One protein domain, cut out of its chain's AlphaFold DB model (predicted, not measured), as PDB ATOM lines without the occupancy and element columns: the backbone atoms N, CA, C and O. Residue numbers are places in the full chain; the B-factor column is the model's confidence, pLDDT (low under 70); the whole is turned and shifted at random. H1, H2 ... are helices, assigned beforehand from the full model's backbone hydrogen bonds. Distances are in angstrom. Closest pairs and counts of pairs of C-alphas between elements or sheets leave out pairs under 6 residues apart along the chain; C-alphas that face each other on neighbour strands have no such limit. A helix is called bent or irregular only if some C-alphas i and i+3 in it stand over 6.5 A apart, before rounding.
ATOM      1  N   SER A  64     288.682 275.558 176.019       31.67
ATOM      2  CA  SER A  64     287.361 276.195 175.925       31.67
ATOM      3  C   SER A  64     286.834 276.685 177.283       31.67
ATOM      4  O   SER A  64     286.303 277.794 177.368       31.67
ATOM      5  N   LEU A  65     287.026 275.916 178.359       32.06
ATOM      6  CA  LEU A  65     286.588 276.268 179.713       32.06
ATOM      7  C   LEU A  65     287.502 277.334 180.332       32.06
ATOM      8  O   LEU A  65     287.006 278.313 180.882       32.06
ATOM      9  N   LEU A  66     288.825 277.206 180.175       33.44
ATOM     10  CA  LEU A  66     289.793 278.235 180.582       33.44
ATOM     11  C   LEU A  66     289.653 279.523 179.762       33.44
ATOM     12  O   LEU A  66     289.791 280.614 180.313       33.44
ATOM     13  N   GLY A  67     289.344 279.420 178.468       34.09
ATOM     14  CA  GLY A  67     289.023 280.560 177.611       34.09
ATOM     15  C   GLY A  67     287.743 281.268 178.055       34.09
ATOM     16  O   GLY A  67     287.723 282.494 178.149       34.09
ATOM     17  N   SER A  68     286.706 280.506 178.410       36.59
ATOM     18  CA  SER A  68     285.451 281.040 178.957       36.59
ATOM     19  C   SER A  68     285.666 281.695 180.322       36.59
ATOM     20  O   SER A  68     285.272 282.841 180.512       36.59
ATOM     21  N   LEU A  69     286.380 281.038 181.242       36.22
ATOM     22  CA  LEU A  69     286.737 281.598 182.549       36.22
ATOM     23  C   LEU A  69     287.584 282.869 182.419       36.22
ATOM     24  O   LEU A  69     287.306 283.843 183.112       36.22
ATOM     25  N   LYS A  70     288.558 282.922 181.500       39.56
ATOM     26  CA  LYS A  70     289.314 284.157 181.223       39.56
ATOM     27  C   LYS A  70     288.444 285.274 180.647       39.56
ATOM     28  O   LYS A  70     288.687 286.425 180.986       39.56
ATOM     29  N   ARG A  71     287.425 284.973 179.830       40.44
ATOM     30  CA  ARG A  71     286.441 285.986 179.398       40.44
ATOM     31  C   ARG A  71     285.618 286.480 180.590       40.44
ATOM     32  O   ARG A  71     285.629 287.674 180.847       40.44
ATOM     33  N   ILE A  72     285.012 285.576 181.364       42.28
ATOM     34  CA  ILE A  72     284.178 285.886 182.545       42.28
ATOM     35  C   ILE A  72     284.949 286.693 183.609       42.28
ATOM     36  O   ILE A  72     284.390 287.584 184.248       42.28
ATOM     37  N   LEU A  73     286.242 286.412 183.801       40.19
ATOM     38  CA  LEU A  73     287.109 287.142 184.734       40.19
ATOM     39  C   LEU A  73     287.553 288.523 184.217       40.19
ATOM     40  O   LEU A  73     287.884 289.377 185.038       40.19
ATOM     41  N   ASN A  74     287.543 288.743 182.897       41.69
ATOM     42  CA  ASN A  74     288.006 289.978 182.255       41.69
ATOM     43  C   ASN A  74     286.866 290.871 181.721       41.69
ATOM     44  O   ASN A  74     287.133 292.001 181.316       41.69
ATOM     45  N   THR A  75     285.611 290.409 181.698       38.69
ATOM     46  CA  THR A  75     284.464 291.222 181.264       38.69
ATOM     47  C   THR A  75     284.171 292.369 182.243       38.69
ATOM     48  O   THR A  75     284.107 292.137 183.456       38.69
ATOM     49  N   PRO A  76     283.953 293.607 181.755       37.81
ATOM     50  CA  PRO A  76     283.647 294.745 182.612       37.81
ATOM     51  C   PRO A  76     282.222 294.639 183.184       37.81
ATOM     52  O   PRO A  76     281.238 294.909 182.503       37.81
ATOM     53  N   SER A  77     282.159 294.321 184.481       32.56
ATOM     54  CA  SER A  77     280.967 294.135 185.333       32.56
ATOM     55  C   SER A  77     280.191 292.805 185.174       32.56
ATOM     56  O   SER A  77     280.215 292.210 184.101       32.56
ATOM     57  N   PRO A  78     279.488 292.321 186.227       43.88
ATOM     58  CA  PRO A  78     279.601 292.658 187.647       43.88
ATOM     59  C   PRO A  78     280.223 291.507 188.476       43.88
ATOM     60  O   PRO A  78     279.537 290.616 188.958       43.88
ATOM     61  N   LYS A  79     281.537 291.595 188.737       49.97
ATOM     62  CA  LYS A  79     282.250 290.944 189.864       49.97
ATOM     63  C   LYS A  79     282.001 289.419 190.066       49.97
ATOM     64  O   LYS A  79     281.283 289.038 190.986       49.97
ATOM     65  N   PRO A  80     282.743 288.526 189.379       51.03
ATOM     66  CA  PRO A  80     282.758 287.089 189.702       51.03
ATOM     67  C   PRO A  80     283.435 286.731 191.048       51.03
ATOM     68  O   PRO A  80     283.184 285.664 191.601       51.03
ATOM     69  N   LYS A  81     284.281 287.601 191.625       49.28
ATOM     70  CA  LYS A  81     285.023 287.281 192.869       49.28
ATOM     71  C   LYS A  81     284.109 287.034 194.099       49.28
ATOM     72  O   LYS A  81     284.279 285.999 194.737       49.28
ATOM     73  N   PRO A  82     283.104 287.878 194.425       59.06
ATOM     74  CA  PRO A  82     282.158 287.620 195.525       59.06
ATOM     75  C   PRO A  82     281.264 286.378 195.368       59.06
ATOM     76  O   PRO A  82     280.650 285.958 196.348       59.06
ATOM     77  N   LEU A  83     281.157 285.796 194.167       63.41
ATOM     78  CA  LEU A  83     280.442 284.531 193.939       63.41
ATOM     79  C   LEU A  83     281.263 283.334 194.425       63.41
ATOM     80  O   LEU A  83     280.744 282.490 195.160       63.41
ATOM     81  N   VAL A  84     282.564 283.316 194.104       64.00
ATOM     82  CA  VAL A  84     283.526 282.323 194.614       64.00
ATOM     83  C   VAL A  84     283.490 282.291 196.143       64.00
ATOM     84  O   VAL A  84     283.269 281.229 196.722       64.00
ATOM     85  N   PHE A  85     283.610 283.448 196.804       63.91
ATOM     86  CA  PHE A  85     283.633 283.501 198.271       63.91
ATOM     87  C   PHE A  85     282.313 283.078 198.920       63.91
ATOM     88  O   PHE A  85     282.354 282.326 199.886       63.91
ATOM     89  N   ARG A  86     281.147 283.481 198.389       67.06
ATOM     90  CA  ARG A  86     279.852 283.044 198.949       67.06
ATOM     91  C   ARG A  86     279.616 281.542 198.777       67.06
ATOM     92  O   ARG A  86     279.098 280.913 199.692       67.06
ATOM     93  N   THR A  87     280.053 280.957 197.660       73.81
ATOM     94  CA  THR A  87     279.939 279.503 197.436       73.81
ATOM     95  C   THR A  87     280.889 278.724 198.347       73.81
ATOM     96  O   THR A  87     280.467 277.762 198.973       73.81
ATOM     97  N   LEU A  88     282.150 279.156 198.480       69.62
ATOM     98  CA  LEU A  88     283.113 278.527 199.395       69.62
ATOM     99  C   LEU A  88     282.671 278.643 200.862       69.62
ATOM    100  O   LEU A  88     282.711 277.652 201.583       69.62
ATOM    101  N   TRP A  89     282.212 279.824 201.287       72.25
ATOM    102  CA  TRP A  89     281.739 280.062 202.654       72.25
ATOM    103  C   TRP A  89     280.516 279.208 203.002       72.25
ATOM    104  O   TRP A  89     280.473 278.637 204.089       72.25
ATOM    105  N   ALA A  90     279.564 279.059 202.072       76.56
ATOM    106  CA  ALA A  90     278.460 278.118 202.234       76.56
ATOM    107  C   ALA A  90     278.983 276.679 202.384       76.56
ATOM    108  O   ALA A  90     278.639 276.010 203.351       76.56
ATOM    109  N   THR A  91     279.862 276.213 201.493       78.00
ATOM    110  CA  THR A  91     280.398 274.843 201.545       78.00
ATOM    111  C   THR A  91     281.133 274.536 202.856       78.00
ATOM    112  O   THR A  91     280.865 273.499 203.459       78.00
ATOM    113  N   GLU A  92     282.007 275.426 203.345       74.75
ATOM    114  CA  GLU A  92     282.708 275.203 204.621       74.75
ATOM    115  C   GLU A  92     281.739 275.231 205.821       74.75
ATOM    116  O   GLU A  92     281.808 274.340 206.664       74.75
ATOM    117  N   ARG A  93     280.741 276.132 205.838       77.62
ATOM    118  CA  ARG A  93     279.620 276.103 206.808       77.62
ATOM    119  C   ARG A  93     278.834 274.789 206.783       77.62
ATOM    120  O   ARG A  93     278.322 274.361 207.813       77.62
ATOM    121  N   GLY A  94     278.724 274.147 205.622       78.31
ATOM    122  CA  GLY A  94     278.111 272.826 205.506       78.31
ATOM    123  C   GLY A  94     278.920 271.738 206.213       78.31
ATOM    124  O   GLY A  94     278.336 270.875 206.865       78.31
ATOM    125  N   TYR A  95     280.255 271.805 206.151       79.06
ATOM    126  CA  TYR A  95     281.124 270.906 206.916       79.06
ATOM    127  C   TYR A  95     281.089 271.222 208.423       79.06
ATOM    128  O   TYR A  95     280.986 270.294 209.221       79.06
ATOM    129  N   GLU A  96     281.109 272.506 208.821       78.75
ATOM    130  CA  GLU A  96     280.987 272.946 210.228       78.75
ATOM    131  C   GLU A  96     279.716 272.393 210.901       78.75
ATOM    132  O   GLU A  96     279.751 271.972 212.055       78.75
ATOM    133  N   HIS A  97     278.594 272.380 210.174       79.94
ATOM    134  CA  HIS A  97     277.290 271.936 210.678       79.94
ATOM    135  C   HIS A  97     276.948 270.470 210.356       79.94
ATOM    136  O   HIS A  97     275.820 270.049 210.609       79.94
ATOM    137  N   LEU A  98     277.887 269.691 209.799       83.19
ATOM    138  CA  LEU A  98     277.683 268.296 209.368       83.19
ATOM    139  C   LEU A  98     276.498 268.099 208.392       83.19
ATOM    140  O   LEU A  98     275.936 267.010 208.286       83.19
ATOM    141  N   THR A  99     276.119 269.142 207.649       83.62
ATOM    142  CA  THR A  99     275.114 269.084 206.572       83.62
ATOM    143  C   THR A  99     275.739 268.783 205.207       83.62
ATOM    144  O   THR A  99     275.048 268.297 204.309       83.62
ATOM    145  N   LEU A 100     277.052 268.994 205.078       78.94
ATOM    146  CA  LEU A 100     277.928 268.396 204.075       78.94
ATOM    147  C   LEU A 100     278.986 267.522 204.764       78.94
ATOM    148  O   LEU A 100     279.513 267.858 205.822       78.94
ATOM    149  N   GLN A 101     279.358 266.434 204.103       69.44
ATOM    150  CA  GLN A 101     280.474 265.554 204.437       69.44
ATOM    151  C   GLN A 101     281.581 265.728 203.387       69.44
ATOM    152  O   GLN A 101     281.289 265.912 202.209       69.44
ATOM    153  N   LYS A 102     282.852 265.715 203.823       61.72
ATOM    154  CA  LYS A 102     284.036 266.049 202.995       61.72
ATOM    155  C   LYS A 102     284.847 264.829 202.532       61.72
ATOM    156  O   LYS A 102     285.670 264.959 201.633       61.72
ATOM    157  N   GLN A 103     284.657 263.678 203.180       46.69
ATOM    158  CA  GLN A 103     285.387 262.427 202.944       46.69
ATOM    159  C   GLN A 103     284.411 261.234 202.951       46.69
ATOM    160  O   GLN A 103     283.544 261.207 203.827       46.69
ATOM    161  N   PRO A 104     284.541 260.225 202.067       45.22
ATOM    162  CA  PRO A 104     285.568 260.099 201.025       45.22
ATOM    163  C   PRO A 104     285.457 261.187 199.944       45.22
ATOM    164  O   PRO A 104     286.460 261.796 199.593       45.22
ATOM    165  N   HIS A 105     284.239 261.547 199.542       56.78
ATOM    166  CA  HIS A 105     283.945 262.666 198.642       56.78
ATOM    167  C   HIS A 105     282.965 263.666 199.275       56.78
ATOM    168  O   HIS A 105     282.537 263.498 200.420       56.78
ATOM    169  N   LEU A 106     282.626 264.724 198.529       65.88
ATOM    170  CA  LEU A 106     281.588 265.680 198.917       65.88
ATOM    171  C   LEU A 106     280.219 264.992 198.873       65.88
ATOM    172  O   LEU A 106     279.751 264.645 197.790       65.88
ATOM    173  N   VAL A 107     279.581 264.845 200.037       75.75
ATOM    174  CA  VAL A 107     278.212 264.322 200.163       75.75
ATOM    175  C   VAL A 107     277.317 265.313 200.901       75.75
ATOM    176  O   VAL A 107     277.664 265.798 201.974       75.75
ATOM    177  N   LEU A 108     276.137 265.585 200.353       79.75
ATOM    178  CA  LEU A 108     275.052 266.324 200.986       79.75
ATOM    179  C   LEU A 108     274.271 265.426 201.946       79.75
ATOM    180  O   LEU A 108     273.585 264.501 201.521       79.75
ATOM    181  N   LEU A 109     274.345 265.747 203.238       84.81
ATOM    182  CA  LEU A 109     273.643 265.034 204.306       84.81
ATOM    183  C   LEU A 109     272.286 265.665 204.658       84.81
ATOM    184  O   LEU A 109     271.429 264.989 205.219       84.81
ATOM    185  N   SER A 110     272.059 266.942 204.321       89.31
ATOM    186  CA  SER A 110     270.801 267.649 204.610       89.31
ATOM    187  C   SER A 110     270.252 268.382 203.386       89.31
ATOM    188  O   SER A 110     270.794 269.400 202.954       89.31
ATOM    189  N   ARG A 111     269.131 267.889 202.840       86.44
ATOM    190  CA  ARG A 111     268.430 268.523 201.711       86.44
ATOM    191  C   ARG A 111     267.933 269.949 202.037       86.44
ATOM    192  O   ARG A 111     268.260 270.831 201.249       86.44
ATOM    193  N   PRO A 112     267.272 270.236 203.183       89.00
ATOM    194  CA  PRO A 112     266.850 271.603 203.517       89.00
ATOM    195  C   PRO A 112     268.006 272.611 203.543       89.00
ATOM    196  O   PRO A 112     267.864 273.736 203.072       89.00
ATOM    197  N   TRP A 113     269.181 272.189 204.025       91.19
ATOM    198  CA  TRP A 113     270.379 273.030 204.025       91.19
ATOM    199  C   TRP A 113     270.850 273.381 202.602       91.19
ATOM    200  O   TRP A 113     271.301 274.504 202.368       91.19
ATOM    201  N   TYR A 114     270.717 272.462 201.636       90.19
ATOM    202  CA  TYR A 114     271.026 272.751 200.233       90.19
ATOM    203  C   TYR A 114     270.109 273.842 199.681       90.19
ATOM    204  O   TYR A 114     270.609 274.830 199.141       90.19
ATOM    205  N   ASP A 115     268.791 273.676 199.830       88.31
ATOM    206  CA  ASP A 115     267.799 274.614 199.295       88.31
ATOM    207  C   ASP A 115     267.954 276.016 199.904       88.31
ATOM    208  O   ASP A 115     267.903 277.009 199.179       88.31
ATOM    209  N   GLU A 116     268.239 276.096 201.208       85.75
ATOM    210  CA  GLU A 116     268.392 277.363 201.926       85.75
ATOM    211  C   GLU A 116     269.757 278.046 201.693       85.75
ATOM    212  O   GLU A 116     269.821 279.268 201.539       85.75
ATOM    213  N   LYS A 117     270.873 277.296 201.690       85.00
ATOM    214  CA  LYS A 117     272.233 277.877 201.746       85.00
ATOM    215  C   LYS A 117     273.065 277.730 200.469       85.00
ATOM    216  O   LYS A 117     273.955 278.554 200.255       85.00
ATOM    217  N   LEU A 118     272.815 276.725 199.623       85.62
ATOM    218  CA  LEU A 118     273.679 276.404 198.469       85.62
ATOM    219  C   LEU A 118     272.990 276.567 197.100       85.62
ATOM    220  O   LEU A 118     273.647 276.969 196.137       85.62
ATOM    221  N   ARG A 119     271.670 276.354 197.017       90.12
ATOM    222  CA  ARG A 119     270.859 276.496 195.793       90.12
ATOM    223  C   ARG A 119     270.990 277.892 195.177       90.12
ATOM    224  O   ARG A 119     271.243 278.009 193.980       90.12
ATOM    225  N   ARG A 120     270.914 278.959 195.988       88.75
ATOM    226  CA  ARG A 120     271.065 280.347 195.507       88.75
ATOM    227  C   ARG A 120     272.479 280.669 194.985       88.75
ATOM    228  O   ARG A 120     272.563 281.131 193.849       88.75
ATOM    229  N   PRO A 121     273.590 280.412 195.709       84.56
ATOM    230  CA  PRO A 121     274.935 280.571 195.148       84.56
ATOM    231  C   PRO A 121     275.151 279.841 193.813       84.56
ATOM    232  O   PRO A 121     275.748 280.410 192.900       84.56
ATOM    233  N   LEU A 122     274.637 278.613 193.666       85.94
ATOM    234  CA  LEU A 122     274.737 277.856 192.412       85.94
ATOM    235  C   LEU A 122     273.864 278.446 191.288       85.94
ATOM    236  O   LEU A 122     274.309 278.488 190.141       85.94
ATOM    237  N   ALA A 123     272.678 278.971 191.607       88.06
ATOM    238  CA  ALA A 123     271.838 279.705 190.660       88.06
ATOM    239  C   ALA A 123     272.529 280.963 190.113       88.06
ATOM    240  O   ALA A 123     272.491 281.205 188.909       88.06
ATOM    241  N   GLU A 124     273.222 281.733 190.959       85.12
ATOM    242  CA  GLU A 124     273.962 282.923 190.513       85.12
ATOM    243  C   GLU A 124     275.177 282.563 189.628       85.12
ATOM    244  O   GLU A 124     275.476 283.271 188.661       85.12
ATOM    245  N   TRP A 125     275.848 281.430 189.885       83.19
ATOM    246  CA  TRP A 125     276.871 280.885 188.977       83.19
ATOM    247  C   TRP A 125     276.298 280.487 187.616       83.19
ATOM    248  O   TRP A 125     276.891 280.798 186.579       83.19
ATOM    249  N   LEU A 126     275.154 279.801 187.613       83.94
ATOM    250  CA  LEU A 126     274.519 279.327 186.389       83.94
ATOM    251  C   LEU A 126     273.953 280.488 185.563       83.94
ATOM    252  O   LEU A 126     274.170 280.533 184.354       83.94
ATOM    253  N   ALA A 127     273.343 281.482 186.216       84.81
ATOM    254  CA  ALA A 127     272.961 282.747 185.598       84.81
ATOM    255  C   ALA A 127     274.169 283.433 184.942       84.81
ATOM    256  O   ALA A 127     274.082 283.851 183.790       84.81
ATOM    257  N   CYS A 128     275.321 283.498 185.622       83.00
ATOM    258  CA  CYS A 128     276.545 284.079 185.061       83.00
ATOM    259  C   CYS A 128     277.016 283.334 183.799       83.00
ATOM    260  O   CYS A 128     277.359 283.974 182.803       83.00
ATOM    261  N   TRP A 129     276.970 281.997 183.790       83.31
ATOM    262  CA  TRP A 129     277.307 281.205 182.603       83.31
ATOM    263  C   TRP A 129     276.316 281.412 181.446       83.31
ATOM    264  O   TRP A 129     276.748 281.604 180.313       83.31
ATOM    265  N   ILE A 130     275.005 281.436 181.716       81.94
ATOM    266  CA  ILE A 130     273.969 281.649 180.690       81.94
ATOM    267  C   ILE A 130     274.066 283.065 180.094       81.94
ATOM    268  O   ILE A 130     274.083 283.224 178.878       81.94
ATOM    269  N   VAL A 131     274.189 284.097 180.934       81.75
ATOM    270  CA  VAL A 131     274.176 285.521 180.538       81.75
ATOM    271  C   VAL A 131     275.469 285.966 179.829       81.75
ATOM    272  O   VAL A 131     275.468 286.951 179.086       81.75
ATOM    273  N   THR A 132     276.576 285.235 179.998       79.88
ATOM    274  CA  THR A 132     277.846 285.502 179.287       79.88
ATOM    275  C   THR A 132     277.955 284.821 177.918       79.88
ATOM    276  O   THR A 132     278.937 285.042 177.205       79.88
ATOM    277  N   ARG A 133     276.943 284.046 177.503       79.62
ATOM    278  CA  ARG A 133     276.860 283.470 176.154       79.62
ATOM    279  C   ARG A 133     276.620 284.538 175.071       79.62
ATOM    280  O   ARG A 133     275.852 285.468 175.321       79.62
ATOM    281  N   PRO A 134     277.187 284.397 173.854       77.06
ATOM    282  CA  PRO A 134     276.868 285.275 172.724       77.06
ATOM    283  C   PRO A 134     275.375 285.284 172.375       77.06
ATOM    284  O   PRO A 134     274.807 286.339 172.114       77.06
ATOM    285  N   GLU A 135     274.711 284.125 172.436       78.44
ATOM    286  CA  GLU A 135     273.282 284.008 172.117       78.44
ATOM    287  C   GLU A 135     272.391 284.771 173.115       78.44
ATOM    288  O   GLU A 135     271.279 285.166 172.778       78.44
ATOM    289  N   ALA A 136     272.889 285.038 174.327       80.56
ATOM    290  CA  ALA A 136     272.178 285.779 175.364       80.56
ATOM    291  C   ALA A 136     272.349 287.312 175.261       80.56
ATOM    292  O   ALA A 136     271.917 288.027 176.165       80.56
ATOM    293  N   GLU A 137     272.959 287.854 174.198       80.44
ATOM    294  CA  GLU A 137     273.248 289.295 174.101       80.44
ATOM    295  C   GLU A 137     271.995 290.189 174.090       80.44
ATOM    296  O   GLU A 137     271.984 291.229 174.746       80.44
ATOM    297  N   LYS A 138     270.910 289.778 173.426       80.56
ATOM    298  CA  LYS A 138     269.637 290.523 173.479       80.56
ATOM    299  C   LYS A 138     268.935 290.345 174.829       80.56
ATOM    300  O   LYS A 138     268.372 291.290 175.373       80.56
ATOM    301  N   PHE A 139     269.016 289.145 175.401       84.19
ATOM    302  CA  PHE A 139     268.410 288.800 176.686       84.19
ATOM    303  C   PHE A 139     269.033 289.577 177.854       84.19
ATOM    304  O   PHE A 139     268.310 290.193 178.632       84.19
ATOM    305  N   ARG A 140     270.370 289.653 177.930       81.69
ATOM    306  CA  ARG A 140     271.107 290.389 178.979       81.69
ATOM    307  C   ARG A 140     270.908 291.909 178.952       81.69
ATOM    308  O   ARG A 140     271.281 292.582 179.906       81.69
ATOM    309  N   GLN A 141     270.374 292.444 177.853       80.06
ATOM    310  CA  GLN A 141     269.979 293.849 177.715       80.06
ATOM    311  C   GLN A 141     268.503 294.079 178.088       80.06
ATOM    312  O   GLN A 141     268.118 295.211 178.362       80.06
ATOM    313  N   ALA A 142     267.679 293.024 178.098       81.31
ATOM    314  CA  ALA A 142     266.229 293.092 178.293       81.31
ATOM    315  C   ALA A 142     265.737 292.523 179.640       81.31
ATOM    316  O   ALA A 142     264.567 292.705 179.974       81.31
ATOM    317  N   VAL A 143     266.596 291.821 180.387       83.50
ATOM    318  CA  VAL A 143     266.283 291.153 181.661       83.50
ATOM    319  C   VAL A 143     267.407 291.409 182.663       83.50
ATOM    320  O   VAL A 143     268.584 291.250 182.333       83.50
ATOM    321  N   GLU A 144     267.066 291.782 183.899       84.69
ATOM    322  CA  GLU A 144     268.073 291.993 184.939       84.69
ATOM    323  C   GLU A 144     268.738 290.679 185.364       84.69
ATOM    324  O   GLU A 144     268.082 289.653 185.538       84.69
ATOM    325  N   PHE A 145     270.039 290.727 185.663       82.94
ATOM    326  CA  PHE A 145     270.769 289.580 186.215       82.94
ATOM    327  C   PHE A 145     270.103 289.005 187.480       82.94
ATOM    328  O   PHE A 145     270.132 287.793 187.698       82.94
ATOM    329  N   LYS A 146     269.462 289.863 188.287       84.19
ATOM    330  CA  LYS A 146     268.687 289.454 189.461       84.19
ATOM    331  C   LYS A 146     267.512 288.549 189.077       84.19
ATOM    332  O   LYS A 146     267.401 287.470 189.647       84.19
ATOM    333  N   ASP A 147     266.700 288.935 188.092       86.00
ATOM    334  CA  ASP A 147     265.546 288.144 187.639       86.00
ATOM    335  C   ASP A 147     265.958 286.750 187.152       86.00
ATOM    336  O   ASP A 147     265.273 285.770 187.436       86.00
ATOM    337  N   VAL A 148     267.105 286.645 186.469       86.38
ATOM    338  CA  VAL A 148     267.664 285.355 186.027       86.38
ATOM    339  C   VAL A 148     268.046 284.474 187.221       86.38
ATOM    340  O   VAL A 148     267.762 283.278 187.224       86.38
ATOM    341  N   CYS A 149     268.656 285.052 188.260       87.75
ATOM    342  CA  CYS A 149     269.002 284.321 189.482       87.75
ATOM    343  C   CYS A 149     267.754 283.910 190.279       87.75
ATOM    344  O   CYS A 149     267.700 282.801 190.804       87.75
ATOM    345  N   ASP A 150     266.756 284.792 190.357       88.44
ATOM    346  CA  ASP A 150     265.481 284.574 191.043       88.44
ATOM    347  C   ASP A 150     264.687 283.443 190.355       88.44
ATOM    348  O   ASP A 150     264.296 282.475 191.012       88.44
ATOM    349  N   PHE A 151     264.579 283.469 189.021       88.81
ATOM    350  CA  PHE A 151     263.991 282.392 188.211       88.81
ATOM    351  C   PHE A 151     264.686 281.034 188.411       88.81
ATOM    352  O   PHE A 151     264.027 279.991 188.430       88.81
ATOM    353  N   LEU A 152     266.010 281.027 188.594       89.00
ATOM    354  CA  LEU A 152     266.798 279.811 188.813       89.00
ATOM    355  C   LEU A 152     266.808 279.311 190.274       89.00
ATOM    356  O   LEU A 152     267.271 278.193 190.494       89.00
ATOM    357  N   SER A 153     266.319 280.073 191.267       88.69
ATOM    358  CA  SER A 153     266.446 279.703 192.696       88.69
ATOM    359  C   SER A 153     265.178 279.737 193.554       88.69
ATOM    360  O   SER A 153     265.190 279.132 194.625       88.69
ATOM    361  N   MET A 154     264.134 280.475 193.164       87.31
ATOM    362  CA  MET A 154     262.879 280.588 193.931       87.31
ATOM    363  C   MET A 154     262.027 279.324 193.792       87.31
ATOM    364  O   MET A 154     261.993 278.730 192.712       87.31
ATOM    365  N   ASP A 155     261.307 278.909 194.832       84.94
ATOM    366  CA  ASP A 155     260.403 277.755 194.735       84.94
ATOM    367  C   ASP A 155     259.201 278.067 193.825       84.94
ATOM    368  O   ASP A 155     258.839 279.227 193.621       84.94
ATOM    369  N   LEU A 156     258.571 277.048 193.223       80.00
ATOM    370  CA  LEU A 156     257.562 277.270 192.170       80.00
ATOM    371  C   LEU A 156     256.375 278.130 192.653       80.00
ATOM    372  O   LEU A 156     255.885 278.978 191.910       80.00
ATOM    373  N   ALA A 157     255.960 277.959 193.911       81.00
ATOM    374  CA  ALA A 157     254.891 278.738 194.537       81.00
ATOM    375  C   ALA A 157     255.263 280.213 194.797       81.00
ATOM    376  O   ALA A 157     254.371 281.053 194.914       81.00
ATOM    377  N   GLU A 158     256.554 280.540 194.877       82.19
ATOM    378  CA  GLU A 158     257.050 281.918 194.949       82.19
ATOM    379  C   GLU A 158     257.221 282.497 193.541       82.19
ATOM    380  O   GLU A 158     256.788 283.614 193.264       82.19
ATOM    381  N   LEU A 159     257.796 281.710 192.625       80.50
ATOM    382  CA  LEU A 159     258.035 282.089 191.235       80.50
ATOM    383  C   LEU A 159     256.725 282.463 190.523       80.50
ATOM    384  O   LEU A 159     256.688 283.460 189.806       80.50
ATOM    385  N   LEU A 160     255.636 281.726 190.776       79.88
ATOM    386  CA  LEU A 160     254.291 282.028 190.264       79.88
ATOM    387  C   LEU A 160     253.658 283.296 190.868       79.88
ATOM    388  O   LEU A 160     252.777 283.879 190.243       79.88
ATOM    389  N   LYS A 161     254.099 283.741 192.053       79.75
ATOM    390  CA  LYS A 161     253.691 285.022 192.667       79.75
ATOM    391  C   LYS A 161     254.587 286.190 192.238       79.75
ATOM    392  O   LYS A 161     254.265 287.347 192.497       79.75
ATOM    393  N   SER A 162     255.727 285.897 191.618       78.62
ATOM    394  CA  SER A 162     256.744 286.877 191.245       78.62
ATOM    395  C   SER A 162     256.562 287.389 189.813       78.62
ATOM    396  O   SER A 162     256.184 286.654 188.902       78.62
ATOM    397  N   SER A 163     256.937 288.646 189.576       78.88
ATOM    398  CA  SER A 163     256.979 289.210 188.222       78.88
ATOM    399  C   SER A 163     258.231 288.812 187.421       78.88
ATOM    400  O   SER A 163     258.283 289.082 186.220       78.88
ATOM    401  N   CYS A 164     259.229 288.150 188.033       78.94
ATOM    402  CA  CYS A 164     260.449 287.747 187.323       78.94
ATOM    403  C   CYS A 164     260.196 286.600 186.335       78.94
ATOM    404  O   CYS A 164     260.777 286.620 185.251       78.94
ATOM    405  N   LYS A 165     259.261 285.678 186.630       78.69
ATOM    406  CA  LYS A 165     258.862 284.600 185.705       78.69
ATOM    407  C   LYS A 165     258.469 285.159 184.335       78.69
ATOM    408  O   LYS A 165     259.064 284.793 183.327       78.69
ATOM    409  N   ALA A 166     257.536 286.112 184.317       77.94
ATOM    410  CA  ALA A 166     257.083 286.757 183.088       77.94
ATOM    411  C   ALA A 166     258.205 287.551 182.393       77.94
ATOM    412  O   ALA A 166     258.338 287.462 181.175       77.94
ATOM    413  N   ARG A 167     259.046 288.288 183.139       80.88
ATOM    414  CA  ARG A 167     260.181 289.029 182.549       80.88
ATOM    415  C   ARG A 167     261.207 288.109 181.881       80.88
ATOM    416  O   ARG A 167     261.714 288.459 180.820       80.88
ATOM    417  N   VAL A 168     261.486 286.944 182.467       82.00
ATOM    418  CA  VAL A 168     262.415 285.950 181.915       82.00
ATOM    419  C   VAL A 168     261.796 285.218 180.721       82.00
ATOM    420  O   VAL A 168     262.376 285.233 179.638       82.00
ATOM    421  N   GLU A 169     260.611 284.622 180.873       78.38
ATOM    422  CA  GLU A 169     259.997 283.768 179.841       78.38
ATOM    423  C   GLU A 169     259.609 284.542 178.570       78.38
ATOM    424  O   GLU A 169     259.796 284.033 177.470       78.38
ATOM    425  N   VAL A 170     259.160 285.799 178.685       76.56
ATOM    426  CA  VAL A 170     258.816 286.653 177.524       76.56
ATOM    427  C   VAL A 170     260.057 287.112 176.736       76.56
ATOM    428  O   VAL A 170     259.931 287.611 175.616       76.56
ATOM    429  N   LYS A 171     261.267 286.967 177.295       77.50
ATOM    430  CA  LYS A 171     262.528 287.421 176.675       77.50
ATOM    431  C   LYS A 171     263.513 286.299 176.342       77.50
ATOM    432  O   LYS A 171     264.445 286.548 175.583       77.50
ATOM    433  N   ALA A 172     263.341 285.099 176.894       76.62
ATOM    434  CA  ALA A 172     264.224 283.957 176.678       76.62
ATOM    435  C   ALA A 172     263.799 283.132 175.447       76.62
ATOM    436  O   ALA A 172     263.110 282.118 175.563       76.62
ATOM    437  N   ASP A 173     264.221 283.556 174.257       72.56
ATOM    438  CA  ASP A 173     263.827 282.940 172.993       72.56
ATOM    439  C   ASP A 173     264.520 281.592 172.695       72.56
ATOM    440  O   ASP A 173     265.637 281.293 173.129       72.56
ATOM    441  N   GLY A 174     263.817 280.739 171.939       76.44
ATOM    442  CA  GLY A 174     264.334 279.503 171.343       76.44
ATOM    443  C   GLY A 174     265.107 278.582 172.297       76.44
ATOM    444  O   GLY A 174     264.532 277.877 173.129       76.44
ATOM    445  N   ASN A 175     266.430 278.534 172.127       76.62
ATOM    446  CA  ASN A 175     267.312 277.669 172.914       76.62
ATOM    447  C   ASN A 175     267.678 278.260 174.286       76.62
ATOM    448  O   ASN A 175     268.082 277.508 175.172       76.62
ATOM    449  N   LEU A 176     267.521 279.570 174.493       79.81
ATOM    450  CA  LEU A 176     267.866 280.218 175.755       79.81
ATOM    451  C   LEU A 176     266.840 279.900 176.848       79.81
ATOM    452  O   LEU A 176     267.227 279.545 177.961       79.81
ATOM    453  N   GLY A 177     265.544 279.910 176.509       79.94
ATOM    454  CA  GLY A 177     264.479 279.442 177.403       79.94
ATOM    455  C   GLY A 177     264.673 277.979 177.818       79.94
ATOM    456  O   GLY A 177     264.614 277.657 179.001       79.94
ATOM    457  N   LYS A 178     265.033 277.101 176.869       80.69
ATOM    458  CA  LYS A 178     265.362 275.690 177.153       80.69
ATOM    459  C   LYS A 178     266.534 275.548 178.132       80.69
ATOM    460  O   LYS A 178     266.447 274.743 179.056       80.69
ATOM    461  N   LEU A 179     267.601 276.337 177.965       81.56
ATOM    462  CA  LEU A 179     268.754 276.341 178.877       81.56
ATOM    463  C   LEU A 179     268.401 276.849 180.284       81.56
ATOM    464  O   LEU A 179     268.939 276.331 181.259       81.56
ATOM    465  N   LEU A 180     267.496 277.824 180.403       82.94
ATOM    466  CA  LEU A 180     267.027 278.336 181.695       82.94
ATOM    467  C   LEU A 180     266.137 277.320 182.424       82.94
ATOM    468  O   LEU A 180     266.349 277.075 183.610       82.94
ATOM    469  N   THR A 181     265.202 276.670 181.724       83.44
ATOM    470  CA  THR A 181     264.361 275.605 182.299       83.44
ATOM    471  C   THR A 181     265.192 274.388 182.708       83.44
ATOM    472  O   THR A 181     265.071 273.921 183.838       83.44
ATOM    473  N   LEU A 182     266.102 273.919 181.843       84.19
ATOM    474  CA  LEU A 182     267.037 272.838 182.173       84.19
ATOM    475  C   LEU A 182     267.945 273.220 183.351       84.19
ATOM    476  O   LEU A 182     268.199 272.402 184.229       84.19
ATOM    477  N   GLY A 183     268.410 274.471 183.395       82.75
ATOM    478  CA  GLY A 183     269.231 274.985 184.486       82.75
ATOM    479  C   GLY A 183     268.499 275.041 185.826       82.75
ATOM    480  O   GLY A 183     269.090 274.739 186.860       82.75
ATOM    481  N   ARG A 184     267.201 275.361 185.812       87.94
ATOM    482  CA  ARG A 184     266.339 275.287 186.995       87.94
ATOM    483  C   ARG A 184     266.171 273.838 187.461       87.94
ATOM    484  O   ARG A 184     266.422 273.556 188.627       87.94
ATOM    485  N   GLU A 185     265.835 272.916 186.561       81.50
ATOM    486  CA  GLU A 185     265.677 271.490 186.892       81.50
ATOM    487  C   GLU A 185     266.980 270.869 187.434       81.50
ATOM    488  O   GLU A 185     266.979 270.095 188.393       81.50
ATOM    489  N   TRP A 186     268.123 271.286 186.882       85.31
ATOM    490  CA  TRP A 186     269.449 270.894 187.355       85.31
ATOM    491  C   TRP A 186     269.690 271.294 188.818       85.31
ATOM    492  O   TRP A 186     270.203 270.490 189.592       85.31
ATOM    493  N   LEU A 187     269.288 272.505 189.218       86.94
ATOM    494  CA  LEU A 187     269.456 273.015 190.584       86.94
ATOM    495  C   LEU A 187     268.429 272.443 191.573       86.94
ATOM    496  O   LEU A 187     268.753 272.236 192.738       86.94
ATOM    497  N   PHE A 188     267.198 272.188 191.134       86.94
ATOM    498  CA  PHE A 188     266.122 271.713 192.011       86.94
ATOM    499  C   PHE A 188     266.146 270.197 192.227       86.94
ATOM    500  O   PHE A 188     265.901 269.734 193.349       86.94
ATOM    501  N   SER A 189     266.490 269.435 191.189       78.38
ATOM    502  CA  SER A 189     266.411 267.973 191.188       78.38
ATOM    503  C   SER A 189     267.791 267.330 191.075       78.38
ATOM    504  O   SER A 189     268.221 266.649 192.008       78.38
ATOM    505  N   LEU A 190     268.515 267.555 189.970       75.06
ATOM    506  CA  LEU A 190     269.675 266.715 189.638       75.06
ATOM    507  C   LEU A 190     270.874 266.931 190.570       75.06
ATOM    508  O   LEU A 190     271.396 265.961 191.113       75.06
ATOM    509  N   VAL A 191     271.307 268.177 190.787       78.56
ATOM    510  CA  VAL A 191     272.449 268.493 191.660       78.56
ATOM    511  C   VAL A 191     272.257 267.918 193.066       78.56
ATOM    512  O   VAL A 191     273.089 267.093 193.445       78.56
ATOM    513  N   PRO A 192     271.203 268.269 193.835       80.19
ATOM    514  CA  PRO A 192     271.013 267.740 195.186       80.19
ATOM    515  C   PRO A 192     270.814 266.219 195.219       80.19
ATOM    516  O   PRO A 192     271.238 265.589 196.187       80.19
ATOM    517  N   HIS A 193     270.236 265.606 194.175       70.88
ATOM    518  CA  HIS A 193     270.170 264.147 194.076       70.88
ATOM    519  C   HIS A 193     271.573 263.537 193.970       70.88
ATOM    520  O   HIS A 193     271.948 262.738 194.825       70.88
ATOM    521  N   VAL A 194     272.364 263.961 192.978       66.44
ATOM    522  CA  VAL A 194     273.711 263.431 192.711       66.44
ATOM    523  C   VAL A 194     274.634 263.647 193.907       66.44
ATOM    524  O   VAL A 194     275.254 262.695 194.372       66.44
ATOM    525  N   ILE A 195     274.687 264.859 194.474       71.62
ATOM    526  CA  ILE A 195     275.588 265.120 195.607       71.62
ATOM    527  C   ILE A 195     275.125 264.479 196.922       71.62
ATOM    528  O   ILE A 195     275.915 264.443 197.852       71.62
ATOM    529  N   SER A 196     273.901 263.949 197.040       73.31
ATOM    530  CA  SER A 196     273.481 263.186 198.236       73.31
ATOM    531  C   SER A 196     273.877 261.700 198.204       73.31
ATOM    532  O   SER A 196     273.689 260.988 199.193       73.31
ATOM    533  N   LYS A 197     274.448 261.201 197.096       60.00
ATOM    534  CA  LYS A 197     274.852 259.792 196.964       60.00
ATOM    535  C   LYS A 197     276.138 259.491 197.739       60.00
ATOM    536  O   LYS A 197     277.214 260.015 197.449       60.00
TER     537      LYS A 197
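AT A GLANCE: This is residues 64 to 197 of the 1080 residues of the protein "Hypothetical protein" of Symbiodinium sp. KB8 (UniProt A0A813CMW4). A long, kinked helix, H3, runs through the middle, with H2 folded along one side of it as a helical hairpin and H5 and the long H8 packed on its other side; H7 crosses H5. H1 is set off at one end of H2 and touches no helix, while the short H4 and H6 are at the margin, near H3 and H5. The printed part has 134 residues with eight named helices, H1 to H8 in order along the chain, and no named strand, and its class is all helix. It is compact, with a radius of gyration of the C-alphas of 15.6 A, and spans 43 by 37 by 21 A.

IN THESE COORDINATES: H1, residues 64 to 74, begins at C-alpha 64 (287.361, 276.195, 175.925) and is 15.2 A long. H2, residues 81 to 96, is 22.9 A long. H3, residues 111 to 131, is 27.8 A long from C-alpha 111 (268.430, 268.523, 201.711), with a kink of 50 degrees near residue 119; it is irregular, but only just, with C-alphas 117 and 120 6.8 A apart. H4 is residues 139 to 142, 5.1 A; H5 is residues 145 to 153, 12.6 A; H6 is residues 156 to 159, 4.9 A; H7 is residues 164 to 169, 8.5 A. H8, residues 174 to 195, is 30.4 A long and ends at C-alpha 195 (275.588, 265.120, 195.607); it has a kink of 42 degrees near residue 186 and is irregular, with C-alphas 188 and 191 7.1 A apart.

HOW THE PARTS SIT: H3 and H5 are the hubs, touching three helices each. H2 and H3 touch as a helical hairpin, opposite ways at a shallow tilt of 19 degrees; their closest C-alphas, of Thr 87 and Pro 121, are 5.6 A apart. H3 touches H8 at a shallow tilt of 31 degrees, opposite ways, closest at Arg 119 and Leu 187, C-alphas 6.4 A apart. H3 touches H5 at a steep tilt of 40 degrees, opposite ways, closest at Glu 124 and Cys 149, C-alphas 5.3 A apart. H8 touches H5 with residues 180 to 187 alone, at a steep tilt of 47 degrees, the same way; the closest C-alphas, of Leu 152 and Arg 184, are 4.9 A apart. H7 touches H5 about perpendicular, at 89 degrees, with the C-alphas of Asp 147 and Cys 164 closest at 5.1 A. H1 and H2 are only just apart, closest 8.4 A. In H1, H2, H5 and H7 every O i to N i+4 pair is within hydrogen-bond range, against 14 of 17 in H3 and 15 of 18 in H8; H4 and H6 are too short for such a pair.

THE WHOLE: The C-alphas of Pro 104 and Ala 142, 44.5 A apart, are the two farthest apart. The printed part has no cut. The link from H2 to H3 is long, 14 residues, and in it residues 100 to 101 pair with residues 107 to 108, antiparallel. The mean pLDDT of the printed part is 74.0; it is under 70 in residues 64 to 86, 88, 101 to 106, 194 and 197.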